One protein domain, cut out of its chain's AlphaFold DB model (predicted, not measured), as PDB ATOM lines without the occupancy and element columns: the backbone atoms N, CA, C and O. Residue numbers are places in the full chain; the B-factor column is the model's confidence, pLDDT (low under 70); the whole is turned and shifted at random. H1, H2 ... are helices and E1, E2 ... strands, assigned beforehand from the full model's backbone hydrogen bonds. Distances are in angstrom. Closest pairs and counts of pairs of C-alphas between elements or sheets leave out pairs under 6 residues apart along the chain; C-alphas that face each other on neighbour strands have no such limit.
ATOM      1  N   ASP A  20      62.938 -17.273  48.030       84.19
ATOM      2  CA  ASP A  20      61.963 -16.220  47.784       84.19
ATOM      3  C   ASP A  20      60.646 -16.559  48.515       84.19
ATOM      4  O   ASP A  20      60.386 -17.707  48.891       84.19
ATOM      5  N   GLU A  21      59.840 -15.539  48.803       88.56
ATOM      6  CA  GLU A  21      58.628 -15.701  49.615       88.56
ATOM      7  C   GLU A  21      57.691 -16.787  49.052       88.56
ATOM      8  O   GLU A  21      57.040 -17.509  49.808       88.56
ATOM      9  N   VAL A  22      57.663 -16.947  47.726       89.56
ATOM     10  CA  VAL A  22      56.879 -17.978  47.044       89.56
ATOM     11  C   VAL A  22      57.391 -19.371  47.398       89.56
ATOM     12  O   VAL A  22      56.604 -20.202  47.848       89.56
ATOM     13  N   GLU A  23      58.691 -19.633  47.255       90.38
ATOM     14  CA  GLU A  23      59.304 -20.919  47.610       90.38
ATOM     15  C   GLU A  23      59.121 -21.256  49.091       90.38
ATOM     16  O   GLU A  23      58.841 -22.400  49.445       90.38
ATOM     17  N   SER A  24      59.231 -20.259  49.967       87.94
ATOM     18  CA  SER A  24      59.010 -20.435  51.402       87.94
ATOM     19  C   SER A  24      57.563 -20.840  51.713       87.94
ATOM     20  O   SER A  24      57.321 -21.817  52.431       87.94
ATOM     21  N   ARG A  25      56.578 -20.161  51.108       87.75
ATOM     22  CA  ARG A  25      55.158 -20.504  51.271       87.75
ATOM     23  C   ARG A  25      54.798 -21.851  50.643       87.75
ATOM     24  O   ARG A  25      54.033 -22.599  51.244       87.75
ATOM     25  N   LEU A  26      55.365 -22.185  49.482       88.81
ATOM     26  CA  LEU A  26      55.210 -23.496  48.839       88.81
ATOM     27  C   LEU A  26      55.759 -24.619  49.726       88.81
ATOM     28  O   LEU A  26      55.073 -25.616  49.968       88.81
ATOM     29  N   ALA A  27      56.958 -24.431  50.283       87.94
ATOM     30  CA  ALA A  27      57.568 -25.382  51.206       87.94
ATOM     31  C   ALA A  27      56.719 -25.578  52.473       87.94
ATOM     32  O   ALA A  27      56.571 -26.711  52.937       87.94
ATOM     33  N   ALA A  28      56.114 -24.507  53.000       86.56
ATOM     34  CA  ALA A  28      55.249 -24.559  54.180       86.56
ATOM     35  C   ALA A  28      53.978 -25.406  53.979       86.56
ATOM     36  O   ALA A  28      53.431 -25.915  54.957       86.56
ATOM     37  N   VAL A  29      53.521 -25.581  52.735       84.81
ATOM     38  CA  VAL A  29      52.360 -26.421  52.385       84.81
ATOM     39  C   VAL A  29      52.746 -27.726  51.679       84.81
ATOM     40  O   VAL A  29      51.870 -28.430  51.179       84.81
ATOM     41  N   HIS A  30      54.040 -28.071  51.661       86.88
ATOM     42  CA  HIS A  30      54.586 -29.253  50.983       86.88
ATOM     43  C   HIS A  30      54.198 -29.352  49.500       86.88
ATOM     44  O   HIS A  30      53.949 -30.448  48.994       86.88
ATOM     45  N   ALA A  31      54.151 -28.213  48.810       86.38
ATOM     46  CA  ALA A  31      53.773 -28.144  47.408       86.38
ATOM     47  C   ALA A  31      54.913 -27.621  46.525       86.38
ATOM     48  O   ALA A  31      55.884 -27.032  46.998       86.38
ATOM     49  N   THR A  32      54.788 -27.838  45.221       88.44
ATOM     50  CA  THR A  32      55.736 -27.387  44.197       88.44
ATOM     51  C   THR A  32      55.029 -26.516  43.162       88.44
ATOM     52  O   THR A  32      53.839 -26.681  42.902       88.44
ATOM     53  N   ARG A  33      55.755 -25.600  42.505       89.19
ATOM     54  CA  ARG A  33      55.175 -24.671  41.508       89.19
ATOM     55  C   ARG A  33      54.354 -25.367  40.417       89.19
ATOM     56  O   ARG A  33      53.315 -24.868  40.003       89.19
ATOM     57  N   ASN A  34      54.798 -26.539  39.964       87.38
ATOM     58  CA  ASN A  34      54.123 -27.327  38.927       87.38
ATOM     59  C   ASN A  34      52.782 -27.953  39.373       87.38
ATOM     60  O   ASN A  34      52.122 -28.584  38.550       87.38
ATOM     61  N   GLN A  35      52.372 -27.773  40.631       86.06
ATOM     62  CA  GLN A  35      51.070 -28.190  41.157       86.06
ATOM     63  C   GLN A  35      50.026 -27.061  41.149       86.06
ATOM     64  O   GLN A  35      48.862 -27.315  41.450       86.06
ATOM     65  N   TYR A  36      50.399 -25.835  40.768       87.69
ATOM     66  CA  TYR A  36      49.485 -24.691  40.753       87.69
ATOM     67  C   TYR A  36      49.212 -24.220  39.333       87.69
ATOM     68  O   TYR A  36      50.103 -23.763  38.611       87.69
ATOM     69  N   PHE A  37      47.947 -24.327  38.945       89.69
ATOM     70  CA  PHE A  37      47.448 -23.863  37.661       89.69
ATOM     71  C   PHE A  37      46.285 -22.905  37.874       89.69
ATOM     72  O   PHE A  37      45.431 -23.124  38.729       89.69
ATOM     73  N   VAL A  38      46.245 -21.871  37.045       89.25
ATOM     74  CA  VAL A  38      45.166 -20.889  37.004       89.25
ATOM     75  C   VAL A  38      44.459 -20.935  35.671       89.25
ATOM     76  O   VAL A  38      45.065 -21.188  34.628       89.25
ATOM     77  N   THR A  39      43.178 -20.609  35.711       89.50
ATOM     78  CA  THR A  39      42.390 -20.238  34.544       89.50
ATOM     79  C   THR A  39      41.575 -18.994  34.869       89.50
ATOM     80  O   THR A  39      41.366 -18.671  36.040       89.50
ATOM     81  N   GLN A  40      41.118 -18.312  33.825       85.19
ATOM     82  CA  GLN A  40      40.124 -17.254  33.919       85.19
ATOM     83  C   GLN A  40      38.849 -17.692  33.208       85.19
ATOM     84  O   GLN A  40      38.898 -18.374  32.179       85.19
ATOM     85  N   VAL A  41      37.718 -17.319  33.794       81.69
ATOM     86  CA  VAL A  41      36.378 -17.548  33.266       81.69
ATOM     87  C   VAL A  41      35.606 -16.255  33.469       81.69
ATOM     88  O   VAL A  41      35.555 -15.753  34.587       81.69
ATOM     89  N   ASP A  42      35.020 -15.721  32.402       80.38
ATOM     90  CA  ASP A  42      34.269 -14.468  32.479       80.38
ATOM     91  C   ASP A  42      33.114 -14.571  33.487       80.38
ATOM     92  O   ASP A  42      32.337 -15.532  33.475       80.38
ATOM     93  N   GLY A  43      32.997 -13.562  34.351       74.69
ATOM     94  CA  GLY A  43      31.994 -13.507  35.415       74.69
ATOM     95  C   GLY A  43      32.339 -14.324  36.661       74.69
ATOM     96  O   GLY A  43      31.487 -14.425  37.550       74.69
ATOM     97  N   LEU A  44      33.537 -14.926  36.718       77.56
ATOM     98  CA  LEU A  44      34.082 -15.532  37.927       77.56
ATOM     99  C   LEU A  44      35.389 -14.843  38.353       77.56
ATOM    100  O   LEU A  44      36.271 -14.602  37.523       77.56
ATOM    101  N   HIS A  45      35.566 -14.634  39.654       77.81
ATOM    102  CA  HIS A  45      36.809 -14.151  40.244       77.81
ATOM    103  C   HIS A  45      37.508 -15.249  41.050       77.81
ATOM    104  O   HIS A  45      36.869 -16.184  41.537       77.81
ATOM    105  N   PRO A  46      38.831 -15.146  41.227       74.94
ATOM    106  CA  PRO A  46      39.553 -16.064  42.084       74.94
ATOM    107  C   PRO A  46      39.208 -15.905  43.556       74.94
ATOM    108  O   PRO A  46      39.221 -14.791  44.081       74.94
ATOM    109  N   ALA A  47      39.037 -17.030  44.237       73.19
ATOM    110  CA  ALA A  47      38.998 -17.085  45.687       73.19
ATOM    111  C   ALA A  47      40.170 -17.930  46.214       73.19
ATOM    112  O   ALA A  47      40.563 -18.920  45.583       73.19
ATOM    113  N   PRO A  48      40.756 -17.559  47.365       64.62
ATOM    114  CA  PRO A  48      41.840 -18.321  47.962       64.62
ATOM    115  C   PRO A  48      41.345 -19.707  48.399       64.62
ATOM    116  O   PRO A  48      40.344 -19.834  49.103       64.62
ATOM    117  N   GLY A  49      42.083 -20.745  48.016       62.94
ATOM    118  CA  GLY A  49      41.832 -22.132  48.394       62.94
ATOM    119  C   GLY A  49      43.135 -22.818  48.785       62.94
ATOM    120  O   GLY A  49      44.175 -22.610  48.160       62.94
ATOM    121  N   LEU A  50      43.101 -23.645  49.834       59.00
ATOM    122  CA  LEU A  50      44.271 -24.432  50.225       59.00
ATOM    123  C   LEU A  50      44.585 -25.442  49.112       59.00
ATOM    124  O   LEU A  50      43.836 -26.395  48.908       59.00
ATOM    125  N   ASN A  51      45.703 -25.228  48.414       58.88
ATOM    126  CA  ASN A  51      46.253 -26.111  47.373       58.88
ATOM    127  C   ASN A  51      45.363 -26.320  46.134       58.88
ATOM    128  O   ASN A  51      45.561 -27.280  45.390       58.88
ATOM    129  N   LEU A  52      44.395 -25.433  45.897       69.94
ATOM    130  CA  LEU A  52      43.551 -25.455  44.704       69.94
ATOM    131  C   LEU A  52      43.130 -24.038  44.318       69.94
ATOM    132  O   LEU A  52      42.861 -23.205  45.183       69.94
ATOM    133  N   TRP A  53      43.066 -23.776  43.013       72.88
ATOM    134  CA  TRP A  53      42.524 -22.520  42.503       72.88
ATOM    135  C   TRP A  53      41.016 -22.652  42.368       72.88
ATOM    136  O   TRP A  53      40.534 -23.548  41.669       72.88
ATOM    137  N   TYR A  54      40.289 -21.769  43.043       79.50
ATOM    138  CA  TYR A  54      38.836 -21.729  43.020       79.50
ATOM    139  C   TYR A  54      38.362 -20.453  42.334       79.50
ATOM    140  O   TYR A  54      38.949 -19.387  42.523       79.50
ATOM    141  N   LEU A  55      37.309 -20.572  41.535       77.31
ATOM    142  CA  LEU A  55      36.636 -19.450  40.900       77.31
ATOM    143  C   LEU A  55      35.203 -19.355  41.434       77.31
ATOM    144  O   LEU A  55      34.448 -20.328  41.376       77.31
ATOM    145  N   GLU A  56      34.852 -18.171  41.927       75.25
ATOM    146  CA  GLU A  56      33.539 -17.817  42.466       75.25
ATOM    147  C   GLU A  56      32.813 -16.838  41.546       75.25
ATOM    148  O   GLU A  56      33.467 -16.024  40.901       75.25
ATOM    149  N   PRO A  57      31.472 -16.862  41.486       75.00
ATOM    150  CA  PRO A  57      30.712 -15.845  40.765       75.00
ATOM    151  C   PRO A  57      30.986 -14.428  41.281       75.00
ATOM    152  O   PRO A  57      30.959 -14.197  42.486       75.00
ATOM    153  N   ASP A  58      31.148 -13.465  40.370       76.50
ATOM    154  CA  ASP A  58      31.265 -12.038  40.719       76.50
ATOM    155  C   ASP A  58      30.007 -11.493  41.409       76.50
ATOM    156  O   ASP A  58      30.089 -10.663  42.314       76.50
ATOM    157  N   ASP A  59      28.839 -11.981  40.987       74.44
ATOM    158  CA  ASP A  59      27.560 -11.715  41.636       74.44
ATOM    159  C   ASP A  59      27.085 -12.982  42.371       74.44
ATOM    160  O   ASP A  59      26.590 -13.915  41.728       74.44
ATOM    161  N   PRO A  60      27.191 -13.041  43.713       67.94
ATOM    162  CA  PRO A  60      26.750 -14.198  44.489       67.94
ATOM    163  C   PRO A  60      25.223 -14.375  44.485       67.94
ATOM    164  O   PRO A  60      24.733 -15.434  44.880       67.94
ATOM    165  N   ALA A  61      24.462 -13.356  44.067       69.12
ATOM    166  CA  ALA A  61      23.009 -13.398  43.965       69.12
ATOM    167  C   ALA A  61      22.510 -13.754  42.554       69.12
ATOM    168  O   ALA A  61      21.310 -13.990  42.394       69.12
ATOM    169  N   ALA A  62      23.392 -13.826  41.547       61.81
ATOM    170  CA  ALA A  62      23.017 -14.180  40.183       61.81
ATOM    171  C   ALA A  62      22.523 -15.636  40.115       61.81
ATOM    172  O   ALA A  62      23.288 -16.567  40.371       61.81
ATOM    173  N   PRO A  63      21.259 -15.884  39.728       50.31
ATOM    174  CA  PRO A  63      20.805 -17.232  39.428       50.31
ATOM    175  C   PRO A  63      21.492 -17.749  38.151       50.31
ATOM    176  O   PRO A  63      21.616 -16.995  37.180       50.31
ATOM    177  N   PRO A  64      21.857 -19.041  38.069       49.12
ATOM    178  CA  PRO A  64      21.691 -20.100  39.072       49.12
ATOM    179  C   PRO A  64      22.890 -20.220  40.043       49.12
ATOM    180  O   PRO A  64      23.944 -19.675  39.747       49.12
ATOM    181  N   SER A  65      22.668 -20.962  41.151       50.12
ATOM    182  CA  SER A  65      23.581 -21.472  42.217       50.12
ATOM    183  C   SER A  65      25.105 -21.380  41.969       50.12
ATOM    184  O   SER A  65      25.528 -21.495  40.820       50.12
ATOM    185  N   PRO A  66      25.942 -21.235  43.029       53.88
ATOM    186  CA  PRO A  66      27.370 -20.932  42.914       53.88
ATOM    187  C   PRO A  66      28.048 -21.767  41.825       53.88
ATOM    188  O   PRO A  66      28.193 -22.988  41.927       53.88
ATOM    189  N   ARG A  67      28.439 -21.078  40.747       63.66
ATOM    190  CA  ARG A  67      29.232 -21.623  39.645       63.66
ATOM    191  C   ARG A  67      30.653 -21.839  40.145       63.66
ATOM    192  O   ARG A  67      31.544 -21.046  39.881       63.66
ATOM    193  N   ALA A  68      30.815 -22.901  40.913       71.62
ATOM    194  CA  ALA A  68      32.089 -23.358  41.414       71.62
ATOM    195  C   ALA A  68      32.891 -23.941  40.249       71.62
ATOM    196  O   ALA A  68      32.461 -24.930  39.648       71.62
ATOM    197  N   VAL A  69      34.037 -23.341  39.931       81.69
ATOM    198  CA  VAL A  69      35.052 -23.972  39.081       81.69
ATOM    199  C   VAL A  69      36.321 -24.141  39.903       81.69
ATOM    200  O   VAL A  69      36.840 -23.174  40.454       81.69
ATOM    201  N   SER A  70      36.831 -25.367  39.956       84.69
ATOM    202  CA  SER A  70      38.061 -25.707  40.675       84.69
ATOM    203  C   SER A  70      39.102 -26.240  39.701       84.69
ATOM    204  O   SER A  70      38.801 -27.110  38.881       84.69
ATOM    205  N   VAL A  71      40.339 -25.759  39.811       84.62
ATOM    206  CA  VAL A  71      41.480 -26.254  39.030       84.62
ATOM    207  C   VAL A  71      42.419 -27.039  39.939       84.62
ATOM    208  O   VAL A  71      42.885 -26.535  40.960       84.62
ATOM    209  N   TYR A  72      42.730 -28.264  39.525       84.25
ATOM    210  CA  TYR A  72      43.699 -29.152  40.157       84.25
ATOM    211  C   TYR A  72      44.796 -29.502  39.155       84.25
ATOM    212  O   TYR A  72      44.528 -29.694  37.968       84.25
ATOM    213  N   ALA A  73      46.028 -29.647  39.633       85.12
ATOM    214  CA  ALA A  73      47.119 -30.178  38.832       85.12
ATOM    215  C   ALA A  73      47.782 -31.342  39.562       85.12
ATOM    216  O   ALA A  73      48.223 -31.221  40.702       85.12
ATOM    217  N   TYR A  74      47.851 -32.477  38.876       82.44
ATOM    218  CA  TYR A  74      48.497 -33.682  39.369       82.44
ATOM    219  C   TYR A  74      49.797 -33.886  38.601       82.44
ATOM    220  O   TYR A  74      49.805 -33.910  37.367       82.44
ATOM    221  N   VAL A  75      50.895 -34.017  39.335       81.62
ATOM    222  CA  VAL A  75      52.232 -34.259  38.786       81.62
ATOM    223  C   VAL A  75      52.510 -35.758  38.726       81.62
ATOM    224  O   VAL A  75      51.928 -36.527  39.488       81.62
ATOM    225  N   ASP A  76      53.376 -36.162  37.799       75.25
ATOM    226  CA  ASP A  76      53.854 -37.541  37.638       75.25
ATOM    227  C   ASP A  76      52.741 -38.581  37.432       75.25
ATOM    228  O   ASP A  76      52.904 -39.763  37.735       75.25
ATOM    229  N   VAL A  77      51.606 -38.156  36.864       74.50
ATOM    230  CA  VAL A  77      50.530 -39.075  36.482       74.50
ATOM    231  C   VAL A  77      51.005 -39.886  35.278       74.50
ATOM    232  O   VAL A  77      51.200 -39.289  34.208       74.50
ATOM    233  N   PRO A  78      51.157 -41.223  35.396       70.88
ATOM    234  CA  PRO A  78      51.644 -42.052  34.305       70.88
ATOM    235  C   PRO A  78      50.872 -41.789  33.014       70.88
ATOM    236  O   PRO A  78      49.655 -41.554  33.019       70.88
ATOM    237  N   ALA A  79      51.593 -41.794  31.896       65.25
ATOM    238  CA  ALA A  79      50.950 -41.829  30.597       65.25
ATOM    239  C   ALA A  79      50.165 -43.147  30.491       65.25
ATOM    240  O   ALA A  79      50.683 -44.216  30.806       65.25
ATOM    241  N   GLY A  80      48.909 -43.048  30.082       67.50
ATOM    242  CA  GLY A  80      47.973 -44.158  29.956       67.50
ATOM    243  C   GLY A  80      46.788 -43.708  29.113       67.50
ATOM    244  O   GLY A  80      46.880 -42.680  28.438       67.50
ATOM    245  N   ASP A  81      45.684 -44.446  29.169       72.94
ATOM    246  CA  ASP A  81      44.448 -44.040  28.500       72.94
ATOM    247  C   ASP A  81      44.044 -42.626  28.947       72.94
ATOM    248  O   ASP A  81      44.173 -42.279  30.117       72.94
ATOM    249  N   ASP A  82      43.521 -41.795  28.042       75.56
ATOM    250  CA  ASP A  82      43.098 -40.419  28.372       75.56
ATOM    251  C   ASP A  82      41.978 -40.372  29.434       75.56
ATOM    252  O   ASP A  82      41.714 -39.335  30.041       75.56
ATOM    253  N   CYS A  83      41.351 -41.522  29.692       78.25
ATOM    254  CA  CYS A  83      40.378 -41.759  30.754       78.25
ATOM    255  C   CYS A  83      40.969 -42.443  32.002       78.25
ATOM    256  O   CYS A  83      40.217 -42.836  32.894       78.25
ATOM    257  N   ALA A  84      42.292 -42.597  32.102       64.75
ATOM    258  CA  ALA A  84      42.993 -42.982  33.322       64.75
ATOM    259  C   ALA A  84      43.044 -41.757  34.253       64.75
ATOM    260  O   ALA A  84      43.977 -40.955  34.239       64.75
ATOM    261  N   ARG A  85      41.947 -41.559  34.988       65.88
ATOM    262  CA  ARG A  85      41.687 -40.387  35.838       65.88
ATOM    263  C   ARG A  85      42.594 -40.359  37.068       65.88
ATOM    264  O   ARG A  85      42.999 -41.407  37.572       65.88
ATOM    265  N   ALA A  86      42.808 -39.166  37.625       57.22
ATOM    266  CA  ALA A  86      43.248 -39.042  39.010       57.22
ATOM    267  C   ALA A  86      42.090 -39.493  39.918       57.22
ATOM    268  O   ALA A  86      41.030 -38.874  39.956       57.22
ATOM    269  N   THR A  87      42.260 -40.623  40.597       53.22
ATOM    270  CA  THR A  87      41.270 -41.181  41.523       53.22
ATOM    271  C   THR A  87      41.054 -40.216  42.688       53.22
ATOM    272  O   THR A  87      41.982 -39.990  43.462       53.22
ATOM    273  N   GLY A  88      39.858 -39.648  42.830       55.19
ATOM    274  CA  GLY A  88      39.581 -38.749  43.954       55.19
ATOM    275  C   GLY A  88      38.114 -38.400  44.176       55.19
ATOM    276  O   GLY A  88      37.738 -38.141  45.312       55.19
ATOM    277  N   ASP A  89      37.282 -38.441  43.135       62.47
ATOM    278  CA  ASP A  89      35.883 -38.015  43.225       62.47
ATOM    279  C   ASP A  89      34.929 -39.198  43.025       62.47
ATOM    280  O   ASP A  89      34.903 -39.804  41.950       62.47
ATOM    281  N   THR A  90      34.187 -39.571  44.072       59.81
ATOM    282  CA  THR A  90      33.293 -40.739  44.052       59.81
ATOM    283  C   THR A  90      32.148 -40.578  43.060       59.81
ATOM    284  O   THR A  90      31.755 -41.571  42.451       59.81
ATOM    285  N   ASP A  91      31.677 -39.350  42.827       70.81
ATOM    286  CA  ASP A  91      30.499 -39.088  41.991       70.81
ATOM    287  C   ASP A  91      30.834 -39.105  40.491       70.81
ATOM    288  O   ASP A  91      29.968 -39.332  39.643       70.81
ATOM    289  N   LEU A  92      32.112 -38.912  40.151       78.56
ATOM    290  CA  LEU A  92      32.627 -38.936  38.776       78.56
ATOM    291  C   LEU A  92      33.398 -40.214  38.445       78.56
ATOM    292  O   LEU A  92      33.668 -40.489  37.273       78.56
ATOM    293  N   ARG A  93      33.730 -41.028  39.454       75.75
ATOM    294  CA  ARG A  93      34.526 -42.251  39.289       75.75
ATOM    295  C   ARG A  93      33.909 -43.214  38.278       75.75
ATOM    296  O   ARG A  93      34.609 -43.712  37.396       75.75
ATOM    297  N   ASP A  94      32.604 -43.425  38.395       78.38
ATOM    298  CA  ASP A  94      31.847 -44.389  37.593       78.38
ATOM    299  C   ASP A  94      31.087 -43.713  36.429       78.38
ATOM    300  O   ASP A  94      30.369 -44.364  35.669       78.38
ATOM    301  N   ALA A  95      31.275 -42.401  36.244       84.75
ATOM    302  CA  ALA A  95      30.663 -41.649  35.157       84.75
ATOM    303  C   ALA A  95      31.277 -42.009  33.787       84.75
ATOM    304  O   ALA A  95      32.459 -42.368  33.704       84.75
ATOM    305  N   PRO A  96      30.530 -41.871  32.676       85.75
ATOM    306  CA  PRO A  96      31.079 -42.044  31.333       85.75
ATOM    307  C   PRO A  96      32.232 -41.070  31.051       85.75
ATOM    308  O   PRO A  96      32.138 -39.876  31.339       85.75
ATOM    309  N   CYS A  97      33.308 -41.579  30.450       87.94
ATOM    310  CA  CYS A  97      34.412 -40.769  29.941       87.94
ATOM    311  C   CYS A  97      34.304 -40.624  28.425       87.94
ATOM    312  O   CYS A  97      34.129 -41.613  27.716       87.94
ATOM    313  N   THR A  98      34.447 -39.404  27.921       91.69
ATOM    314  CA  THR A  98      34.533 -39.117  26.489       91.69
ATOM    315  C   THR A  98      35.880 -38.487  26.182       91.69
ATOM    316  O   THR A  98      36.152 -37.369  26.615       91.69
ATOM    317  N   VAL A  99      36.712 -39.176  25.404       92.12
ATOM    318  CA  VAL A  99      37.936 -38.587  24.852       92.12
ATOM    319  C   VAL A  99      37.543 -37.724  23.660       92.12
ATOM    320  O   VAL A  99      36.989 -38.223  22.683       92.12
ATOM    321  N   GLU A 100      37.800 -36.422  23.737       93.00
ATOM    322  CA  GLU A 100      37.515 -35.510  22.622       93.00
ATOM    323  C   GLU A 100      38.667 -35.445  21.625       93.00
ATOM    324  O   GLU A 100      38.462 -35.276  20.425       93.00
ATOM    325  N   ARG A 101      39.891 -35.524  22.144       91.44
ATOM    326  CA  ARG A 101      41.143 -35.575  21.391       91.44
ATOM    327  C   ARG A 101      42.242 -36.122  22.305       91.44
ATOM    328  O   ARG A 101      42.062 -36.058  23.521       91.44
ATOM    329  N   PRO A 102      43.385 -36.573  21.759       88.75
ATOM    330  CA  PRO A 102      44.497 -37.047  22.575       88.75
ATOM    331  C   PRO A 102      44.858 -36.063  23.693       88.75
ATOM    332  O   PRO A 102      45.063 -34.870  23.440       88.75
ATOM    333  N   GLY A 103      44.892 -36.557  24.929       88.25
ATOM    334  CA  GLY A 103      45.193 -35.780  26.127       88.25
ATOM    335  C   GLY A 103      44.075 -34.858  26.625       88.25
ATOM    336  O   GLY A 103      44.330 -34.139  27.585       88.25
ATOM    337  N   LEU A 104      42.883 -34.836  26.009       92.25
ATOM    338  CA  LEU A 104      41.707 -34.088  26.479       92.25
ATOM    339  C   LEU A 104      40.488 -35.010  26.606       92.25
ATOM    340  O   LEU A 104      39.928 -35.467  25.603       92.25
ATOM    341  N   ALA A 105      40.024 -35.203  27.836       92.44
ATOM    342  CA  ALA A 105      38.865 -36.033  28.138       92.44
ATOM    343  C   ALA A 105      37.836 -35.281  28.981       92.44
ATOM    344  O   ALA A 105      38.186 -34.420  29.783       92.44
ATOM    345  N   TYR A 106      36.569 -35.628  28.789       92.69
ATOM    346  CA  TYR A 106      35.417 -35.082  29.491       92.69
ATOM    347  C   TYR A 106      34.710 -36.180  30.281       92.69
ATOM    348  O   TYR A 106      34.496 -37.281  29.767       92.69
ATOM    349  N   VAL A 107      34.307 -35.869  31.509       91.44
ATOM    350  CA  VAL A 107      33.562 -36.772  32.390       91.44
ATOM    351  C   VAL A 107      32.406 -35.996  33.005       91.44
ATOM    352  O   VAL A 107      32.568 -34.841  33.389       91.44
ATOM    353  N   ALA A 108      31.226 -36.606  33.085       90.81
ATOM    354  CA  ALA A 108      30.046 -35.953  33.642       90.81
ATOM    355  C   ALA A 108      29.223 -36.909  34.498       90.81
ATOM    356  O   ALA A 108      28.731 -37.921  34.000       90.81
ATOM    357  N   GLY A 109      29.063 -36.545  35.766       87.44
ATOM    358  CA  GLY A 109      28.150 -37.171  36.710       87.44
ATOM    359  C   GLY A 109      26.838 -36.395  36.810       87.44
ATOM    360  O   GLY A 109      26.485 -35.611  35.923       87.44
ATOM    361  N   GLN A 110      26.106 -36.631  37.900       85.56
ATOM    362  CA  GLN A 110      24.804 -35.997  38.121       85.56
ATOM    363  C   GLN A 110      24.911 -34.525  38.512       85.56
ATOM    364  O   GLN A 110      24.189 -33.716  37.936       85.56
ATOM    365  N   ASP A 111      25.833 -34.188  39.417       84.62
ATOM    366  CA  ASP A 111      25.959 -32.834  39.982       84.62
ATOM    367  C   ASP A 111      27.214 -32.095  39.513       84.62
ATOM    368  O   ASP A 111      27.257 -30.860  39.475       84.62
ATOM    369  N   TRP A 112      28.203 -32.853  39.039       87.44
ATOM    370  CA  TRP A 112      29.500 -32.344  38.617       87.44
ATOM    371  C   TRP A 112      29.872 -32.823  37.220       87.44
ATOM    372  O   TRP A 112      29.383 -33.838  36.713       87.44
ATOM    373  N   HIS A 113      30.760 -32.078  36.583       91.50
ATOM    374  CA  HIS A 113      31.466 -32.517  35.391       91.50
ATOM    375  C   HIS A 113      32.878 -31.945  35.377       91.50
ATOM    376  O   HIS A 113      33.177 -30.952  36.035       91.50
ATOM    377  N   GLU A 114      33.760 -32.586  34.632       91.69
ATOM    378  CA  GLU A 114      35.165 -32.225  34.609       91.69
ATOM    379  C   GLU A 114      35.785 -32.461  33.243       91.69
ATOM    380  O   GLU A 114      35.349 -33.311  32.457       91.69
ATOM    381  N   TYR A 115      36.845 -31.707  32.995       92.56
ATOM    382  CA  TYR A 115      37.784 -31.986  31.930       92.56
ATOM    383  C   TYR A 115      39.155 -32.309  32.502       92.56
ATOM    384  O   TYR A 115      39.618 -31.701  33.469       92.56
ATOM    385  N   TYR A 116      39.825 -33.225  31.821       90.44
ATOM    386  CA  TYR A 116      41.226 -33.548  32.011       90.44
ATOM    387  C   TYR A 116      42.006 -33.060  30.805       90.44
ATOM    388  O   TYR A 116      41.636 -33.389  29.680       90.44
ATOM    389  N   TYR A 117      43.089 -32.319  31.024       91.12
ATOM    390  CA  TYR A 117      44.023 -31.935  29.976       91.12
ATOM    391  C   TYR A 117      45.465 -32.237  30.368       91.12
ATOM    392  O   TYR A 117      45.989 -31.724  31.359       91.12
ATOM    393  N   ARG A 118      46.126 -33.072  29.568       88.50
ATOM    394  CA  ARG A 118      47.517 -33.461  29.795       88.50
ATOM    395  C   ARG A 118      48.478 -32.441  29.184       88.50
ATOM    396  O   ARG A 118      48.413 -32.133  27.995       88.50
ATOM    397  N   ARG A 119      49.422 -31.963  29.997       85.12
ATOM    398  CA  ARG A 119      50.533 -31.080  29.614       85.12
ATOM    399  C   ARG A 119      51.857 -31.704  30.061       85.12
ATOM    400  O   ARG A 119      52.335 -31.459  31.165       85.12
ATOM    401  N   GLY A 120      52.444 -32.533  29.196       85.19
ATOM    402  CA  GLY A 120      53.658 -33.285  29.526       85.19
ATOM    403  C   GLY A 120      53.428 -34.213  30.731       85.19
ATOM    404  O   GLY A 120      52.517 -35.044  30.662       85.19
ATOM    405  N   PRO A 121      54.203 -34.085  31.827       83.44
ATOM    406  CA  PRO A 121      54.040 -34.913  33.024       83.44
ATOM    407  C   PRO A 121      52.881 -34.469  33.932       83.44
ATOM    408  O   PRO A 121      52.594 -35.139  34.919       83.44
ATOM    409  N   VAL A 122      52.226 -33.342  33.628       86.88
ATOM    410  CA  VAL A 122      51.153 -32.785  34.458       86.88
ATOM    411  C   VAL A 122      49.791 -33.107  33.853       86.88
ATOM    412  O   VAL A 122      49.546 -32.856  32.671       86.88
ATOM    413  N   LEU A 123      48.884 -33.624  34.678       88.50
ATOM    414  CA  LEU A 123      47.467 -33.740  34.365       88.50
ATOM    415  C   LEU A 123      46.719 -32.586  35.034       88.50
ATOM    416  O   LEU A 123      46.601 -32.543  36.257       88.50
ATOM    417  N   VAL A 124      46.209 -31.659  34.229       89.69
ATOM    418  CA  VAL A 124      45.341 -30.581  34.708       89.69
ATOM    419  C   VAL A 124      43.906 -31.091  34.709       89.69
ATOM    420  O   VAL A 124      43.427 -31.608  33.703       89.69
ATOM    421  N   ARG A 125      43.219 -30.941  35.834       89.06
ATOM    422  CA  ARG A 125      41.807 -31.268  36.017       89.06
ATOM    423  C   ARG A 125      41.061 -29.975  36.314       89.06
ATOM    424  O   ARG A 125      41.434 -29.257  37.238       89.06
ATOM    425  N   VAL A 126      40.004 -29.697  35.563       90.44
ATOM    426  CA  VAL A 126      39.089 -28.588  35.856       90.44
ATOM    427  C   VAL A 126      37.712 -29.167  36.130       90.44
ATOM    428  O   VAL A 126      37.105 -29.778  35.250       90.44
ATOM    429  N   LEU A 127      37.257 -28.994  37.364       89.25
ATOM    430  CA  LEU A 127      35.978 -29.460  37.882       89.25
ATOM    431  C   LEU A 127      34.989 -28.294  37.890       89.25
ATOM    432  O   LEU A 127      35.353 -27.186  38.275       89.25
ATOM    433  N   GLY A 128      33.747 -28.550  37.498       88.06
ATOM    434  CA  GLY A 128      32.654 -27.590  37.594       88.06
ATOM    435  C   GLY A 128      31.351 -28.256  38.020       88.06
ATOM    436  O   GLY A 128      31.163 -29.462  37.837       88.06
ATOM    437  N   THR A 129      30.428 -27.479  38.581       86.94
ATOM    438  CA  THR A 129      29.043 -27.948  38.758       86.94
ATOM    439  C   THR A 129      28.361 -28.080  37.399       86.94
ATOM    440  O   THR A 129      28.736 -27.417  36.434       86.94
ATOM    441  N   ARG A 130      27.287 -28.870  37.304       87.00
ATOM    442  CA  ARG A 130      26.495 -28.988  36.059       87.00
ATOM    443  C   ARG A 130      25.808 -27.692  35.616       87.00
ATOM    444  O   ARG A 130      25.309 -27.639  34.495       87.00
ATOM    445  N   ALA A 131      25.775 -26.669  36.471       83.81
ATOM    446  CA  ALA A 131      25.308 -25.332  36.111       83.81
ATOM    447  C   ALA A 131      26.327 -24.556  35.254       83.81
ATOM    448  O   ALA A 131      25.953 -23.582  34.597       83.81
ATOM    449  N   VAL A 132      27.598 -24.970  35.248       85.31
ATOM    450  CA  VAL A 132      28.629 -24.427  34.361       85.31
ATOM    451  C   VAL A 132      28.458 -25.043  32.974       85.31
ATOM    452  O   VAL A 132      28.337 -26.258  32.815       85.31
ATOM    453  N   ASP A 133      28.437 -24.204  31.938       89.06
ATOM    454  CA  ASP A 133      28.362 -24.701  30.568       89.06
ATOM    455  C   ASP A 133      29.600 -25.551  30.219       89.06
ATOM    456  O   ASP A 133      30.738 -25.215  30.556       89.06
ATOM    457  N   ARG A 134      29.392 -26.659  29.494       92.31
ATOM    458  CA  ARG A 134      30.481 -27.563  29.088       92.31
ATOM    459  C   ARG A 134      31.519 -26.846  28.223       92.31
ATOM    460  O   ARG A 134      32.700 -27.177  28.315       92.31
ATOM    461  N   GLY A 135      31.100 -25.917  27.367       92.19
ATOM    462  CA  GLY A 135      31.986 -25.107  26.537       92.19
ATOM    463  C   GLY A 135      32.850 -24.165  27.372       92.19
ATOM    464  O   GLY A 135      34.054 -24.089  27.131       92.19
ATOM    465  N   ILE A 136      32.272 -23.536  28.398       90.25
ATOM    466  CA  ILE A 136      33.015 -22.723  29.376       90.25
ATOM    467  C   ILE A 136      34.062 -23.574  30.100       90.25
ATOM    468  O   ILE A 136      35.239 -23.214  30.117       90.25
ATOM    469  N   LEU A 137      33.673 -24.735  30.636       90.75
ATOM    470  CA  LEU A 137      34.602 -25.609  31.356       90.75
ATOM    471  C   LEU A 137      35.732 -26.116  30.448       90.75
ATOM    472  O   LEU A 137      36.900 -26.166  30.841       90.75
ATOM    473  N   ARG A 138      35.402 -26.438  29.194       94.06
ATOM    474  CA  ARG A 138      36.380 -26.820  28.172       94.06
ATOM    475  C   ARG A 138      37.367 -25.695  27.893       94.06
ATOM    476  O   ARG A 138      38.570 -25.941  27.860       94.06
ATOM    477  N   ALA A 139      36.869 -24.478  27.682       92.25
ATOM    478  CA  ALA A 139      37.701 -23.307  27.431       92.25
ATOM    479  C   ALA A 139      38.647 -23.047  28.609       92.25
ATOM    480  O   ALA A 139      39.847 -22.925  28.384       92.25
ATOM    481  N   ALA A 140      38.128 -23.096  29.841       91.06
ATOM    482  CA  ALA A 140      38.902 -22.951  31.071       91.06
ATOM    483  C   ALA A 140      40.020 -24.002  31.196       91.06
ATOM    484  O   ALA A 140      41.152 -23.707  31.566       91.06
ATOM    485  N   THR A 141      39.729 -25.249  30.829       92.50
ATOM    486  CA  THR A 141      40.728 -26.330  30.848       92.50
ATOM    487  C   THR A 141      41.849 -26.084  29.844       92.50
ATOM    488  O   THR A 141      43.023 -26.327  30.124       92.50
ATOM    489  N   LEU A 142      41.504 -25.592  28.657       93.44
ATOM    490  CA  LEU A 142      42.477 -25.334  27.601       93.44
ATOM    491  C   LEU A 142      43.321 -24.083  27.875       93.44
ATOM    492  O   LEU A 142      44.513 -24.081  27.544       93.44
ATOM    493  N   SER A 143      42.734 -23.056  28.494       92.00
ATOM    494  CA  SER A 143      43.429 -21.832  28.906       92.00
ATOM    495  C   SER A 143      44.230 -21.994  30.198       92.00
ATOM    496  O   SER A 143      45.097 -21.159  30.460       92.00
ATOM    497  N   ALA A 144      44.007 -23.071  30.962       91.00
ATOM    498  CA  ALA A 144      44.732 -23.336  32.196       91.00
ATOM    499  C   ALA A 144      46.253 -23.294  31.980       91.00
ATOM    500  O   ALA A 144      46.813 -23.971  31.108       91.00
ATOM    501  N   ARG A 145      46.937 -22.497  32.797       92.06
ATOM    502  CA  ARG A 145      48.384 -22.265  32.726       92.06
ATOM    503  C   ARG A 145      49.012 -22.345  34.117       92.06
ATOM    504  O   ARG A 145      48.288 -22.168  35.091       92.06
ATOM    505  N   PRO A 146      50.334 -22.566  34.218       91.62
ATOM    506  CA  PRO A 146      51.032 -22.412  35.488       91.62
ATOM    507  C   PRO A 146      50.738 -21.043  36.117       91.62
ATOM    508  O   PRO A 146      50.639 -20.036  35.402       91.62
ATOM    509  N   ALA A 147      50.572 -21.033  37.438       89.75
ATOM    510  CA  ALA A 147      50.392 -19.811  38.212       89.75
ATOM    511  C   ALA A 147      51.669 -18.952  38.186       89.75
ATOM    512  O   ALA A 147      52.783 -19.484  38.196       89.75
ATOM    513  N   THR A 148      51.508 -17.631  38.144       91.31
ATOM    514  CA  THR A 148      52.606 -16.681  38.374       91.31
ATOM    515  C   THR A 148      52.893 -16.530  39.867       91.31
ATOM    516  O   THR A 148      52.094 -16.939  40.707       91.31
ATOM    517  N   ASP A 149      54.016 -15.905  40.213       92.00
ATOM    518  CA  ASP A 149      54.409 -15.637  41.601       92.00
ATOM    519  C   ASP A 149      53.348 -14.819  42.352       92.00
ATOM    520  O   ASP A 149      52.956 -15.194  43.454       92.00
ATOM    521  N   ASP A 150      52.798 -13.772  41.732       88.75
ATOM    522  CA  ASP A 150      51.735 -12.953  42.334       88.75
ATOM    523  C   ASP A 150      50.444 -13.760  42.582       88.75
ATOM    524  O   ASP A 150      49.764 -13.596  43.601       88.75
ATOM    525  N   GLU A 151      50.109 -14.674  41.668       87.94
ATOM    526  CA  GLU A 151      48.956 -15.567  41.812       87.94
ATOM    527  C   GLU A 151      49.197 -16.600  42.919       87.94
ATOM    528  O   GLU A 151      48.319 -16.837  43.748       87.94
ATOM    529  N   LEU A 152      50.407 -17.159  42.994       88.44
ATOM    530  CA  LEU A 152      50.823 -18.068  44.061       88.44
ATOM    531  C   LEU A 152      50.766 -17.389  45.431       88.44
ATOM    532  O   LEU A 152      50.219 -17.965  46.366       88.44
ATOM    533  N   LEU A 153      51.252 -16.153  45.564       87.25
ATOM    534  CA  LEU A 153      51.184 -15.393  46.820       87.25
ATOM    535  C   LEU A 153      49.746 -15.094  47.263       87.25
ATOM    536  O   LEU A 153      49.507 -14.909  48.460       87.25
ATOM    537  N   THR A 154      48.805 -15.058  46.317       83.94
ATOM    538  CA  THR A 154      47.371 -14.888  46.586       83.94
ATOM    539  C   THR A 154      46.724 -16.191  47.065       83.94
ATOM    540  O   THR A 154      45.878 -16.168  47.957       83.94
ATOM    541  N   MET A 155      47.120 -17.333  46.494       80.50
ATOM    542  CA  MET A 155      46.587 -18.657  46.849       80.50
ATOM    543  C   MET A 155      47.174 -19.223  48.134       80.50
ATOM    544  O   MET A 155      46.486 -19.891  48.905       80.50
ATOM    545  N   LEU A 156      48.477 -19.031  48.318       84.00
ATOM    546  CA  LEU A 156      49.218 -19.653  49.394       84.00
ATOM    547  C   LEU A 156      48.955 -18.909  50.701       84.00
ATOM    548  O   LEU A 156      48.967 -17.671  50.716       84.00
ATOM    549  N   PRO A 157      48.784 -19.638  51.817       81.62
ATOM    550  CA  PRO A 157      48.665 -19.003  53.116       81.62
ATOM    551  C   PRO A 157      49.872 -18.084  53.364       81.62
ATOM    552  O   PRO A 157      50.983 -18.387  52.913       81.62
ATOM    553  N   PRO A 158      49.677 -16.952  54.062       79.50
ATOM    554  CA  PRO A 158      50.787 -16.085  54.418       79.50
ATOM    555  C   PRO A 158      51.812 -16.871  55.231       79.50
ATOM    556  O   PRO A 158      51.437 -17.758  56.004       79.50
ATOM    557  N   GLU A 159      53.094 -16.528  55.082       71.06
ATOM    558  CA  GLU A 159      54.140 -17.151  55.888       71.06
ATOM    559  C   GLU A 159      53.752 -17.105  57.374       71.06
ATOM    560  O   GLU A 159      53.305 -16.056  57.871       71.06
ATOM    561  N   PRO A 160      53.923 -18.214  58.116       61.72
ATOM    562  CA  PRO A 160      53.762 -18.183  59.554       61.72
ATOM    563  C   PRO A 160      54.683 -17.091  60.089       61.72
ATOM    564  O   PRO A 160      55.900 -17.161  59.919       61.72
ATOM    565  N   ARG A 161      54.122 -16.062  60.737       57.91
ATOM    566  CA  ARG A 161      54.941 -15.057  61.419       57.91
ATOM    567  C   ARG A 161      55.745 -15.796  62.475       57.91
ATOM    568  O   ARG A 161      55.227 -16.058  63.561       57.91
ATOM    569  N   HIS A 162      57.003 -16.118  62.184       53.00
ATOM    570  CA  HIS A 162      57.932 -16.565  63.199       53.00
ATOM    571  C   HIS A 162      57.974 -15.453  64.239       53.00
ATOM    572  O   HIS A 162      58.540 -14.379  64.018       53.00
ATOM    573  N   HIS A 163      57.295 -15.667  65.366       40.91
ATOM    574  CA  HIS A 163      57.434 -14.799  66.513       40.91
ATOM    575  C   HIS A 163      58.935 -14.670  66.755       40.91
ATOM    576  O   HIS A 163      59.623 -15.661  67.009       40.91
ATOM    577  N   ARG A 164      59.432 -13.430  66.714       46.84
ATOM    578  CA  ARG A 164      60.779 -13.008  67.137       46.84
ATOM    579  C   ARG A 164      61.126 -13.427  68.587       46.84
ATOM    580  O   ARG A 164      62.122 -12.977  69.141       46.84
ATOM    581  N   SER A 165      60.331 -14.298  69.203       49.41
ATOM    582  CA  SER A 165      60.496 -14.864  70.530       49.41
ATOM    583  C   SER A 165      61.635 -15.872  70.633       49.41
ATOM    584  O   SER A 165      62.172 -15.990  71.722       49.41
ATOM    585  N   PHE A 166      62.078 -16.552  69.566       49.84
ATOM    586  CA  PHE A 166      63.155 -17.548  69.723       49.84
ATOM    587  C   PHE A 166      64.525 -16.904  70.018       49.84
ATOM    588  O   PHE A 166      65.227 -17.315  70.938       49.84
ATOM    589  N   MET A 167      64.868 -15.807  69.333       46.44
ATOM    590  CA  MET A 167      66.095 -15.046  69.627       46.44
ATOM    591  C   MET A 167      66.001 -14.225  70.924       46.44
ATOM    592  O   MET A 167      67.020 -13.978  71.570       46.44
ATOM    593  N   ALA A 168      64.792 -13.829  71.342       50.66
ATOM    594  CA  ALA A 168      64.565 -13.213  72.651       50.66
ATOM    595  C   ALA A 168      64.710 -14.233  73.799       50.66
ATOM    596  O   ALA A 168      65.296 -13.903  74.830       50.66
ATOM    597  N   LEU A 169      64.271 -15.482  73.594       46.94
ATOM    598  CA  LEU A 169      64.464 -16.598  74.526       46.94
ATOM    599  C   LEU A 169      65.941 -16.969  74.677       46.94
ATOM    600  O   LEU A 169      66.410 -17.124  75.801       46.94
ATOM    601  N   LEU A 170      66.704 -17.023  73.580       49.88
ATOM    602  CA  LEU A 170      68.146 -17.295  73.638       49.88
ATOM    603  C   LEU A 170      68.932 -16.165  74.330       49.88
ATOM    604  O   LEU A 170      69.827 -16.440  75.130       49.88
ATOM    605  N   LYS A 171      68.561 -14.894  74.109       48.00
ATOM    606  CA  LYS A 171      69.134 -13.754  74.856       48.00
ATOM    607  C   LYS A 171      68.764 -13.762  76.343       48.00
ATOM    608  O   LYS A 171      69.567 -13.312  77.158       48.00
ATOM    609  N   GLY A 172      67.577 -14.257  76.696       48.19
ATOM    610  CA  GLY A 172      67.150 -14.437  78.085       48.19
ATOM    611  C   GLY A 172      67.926 -15.548  78.796       48.19
ATOM    612  O   GLY A 172      68.422 -15.340  79.901       48.19
ATOM    613  N   PHE A 173      68.119 -16.690  78.132       48.88
ATOM    614  CA  PHE A 173      68.834 -17.838  78.698       48.88
ATOM    615  C   PHE A 173      70.329 -17.550  78.907       48.88
ATOM    616  O   PHE A 173      70.878 -17.860  79.960       48.88
ATOM    617  N   ALA A 174      70.978 -16.851  77.967       46.69
ATOM    618  CA  ALA A 174      72.387 -16.467  78.101       46.69
ATOM    619  C   ALA A 174      72.653 -15.481  79.259       46.69
ATOM    620  O   ALA A 174      73.751 -15.465  79.809       46.69
TER     621      ALA A 174
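Overview. This is residues 20 to 174 of the 179 residues of an uncharacterized protein of Labedaea rhizosphaerae (UniProt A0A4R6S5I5). A strongly twisted sheet of seven strands has helix H3 packed on one face, over E6 and E7, while the small helix H4 grazes the sheet at E1 and E2 and packs on H1. Residues 161 to 174, ending in H5, stick out as a tail that makes much of the length. The 155 printed residues have five named helices and seven named strands, in the order H1 E1 E2 E3 H2 E4 E5 E6 E7 H3 H4 H5, of mixed class. The sheet, in the order E1 E2 E3 E7 E6 E5 E4, is antiparallel. The whole is loose, with a radius of gyration of the C-alphas of 18.9 A and spans of 68 by 42 by 27 A.

Arrangement. H1, residues 21 to 28, touches H4, residues 149 to 155, at a steep tilt of 43 degrees, the same way; the closest C-alphas, of Val 22 and Leu 153, are 6.3 A apart. E1, residues 44 to 47, E2, residues 53 to 57, and E3, residues 69 to 75, form a meander, each strand the antiparallel neighbour of the one before. N 45 and O 56 are 2.8 A apart, and N 55 and O 69 2.9 A. H2, residues 90 to 93, only grazes the sheet with residues 91 to 93. E4, residues 97 to 101, E5, residues 104 to 108, E6, residues 112 to 119, and E7, residues 122 to 129, form a second meander; N 98 and O 106 are 2.8 A apart, N 107 and O 114 2.9 A, and N 117 and O 124 2.8 A. E7 is also the antiparallel neighbour of E3, with N 72 and O 125 2.8 A apart. H3, residues 134 to 143, makes two layers with the sheet, a helix on one face, at a height of 8.2 A. It runs along E7 at 28 degrees on the local plane, only just short of slantwise; the C-alphas of Val 126 and Thr 141 are closest, 5.7 A. Every O i to N i+4 pair is within hydrogen-bond range in H1, H3, H4 and H5, residues 165 to 174; H2 is too short for one.

Along the chain. H1 begins at C-alpha 21, (58.628, -15.701, 49.615). E3 is 20.0 A long, E6 22.9 A and E7 23.0 A, and H3 and H5 are 14.2 A each. H5 ends at C-alpha 174, (72.387, -16.467, 78.101).

Size, cuts and confidence. The farthest C-alphas, of Glu 100 and Ala 174, are 68.2 A apart. The printed part has no cut. The links H1 to E1, E2 to E3 and E3 to H2 are long. Mean pLDDT of the printed part is 78.5; 37 residues are under 70, among them 160 to 174.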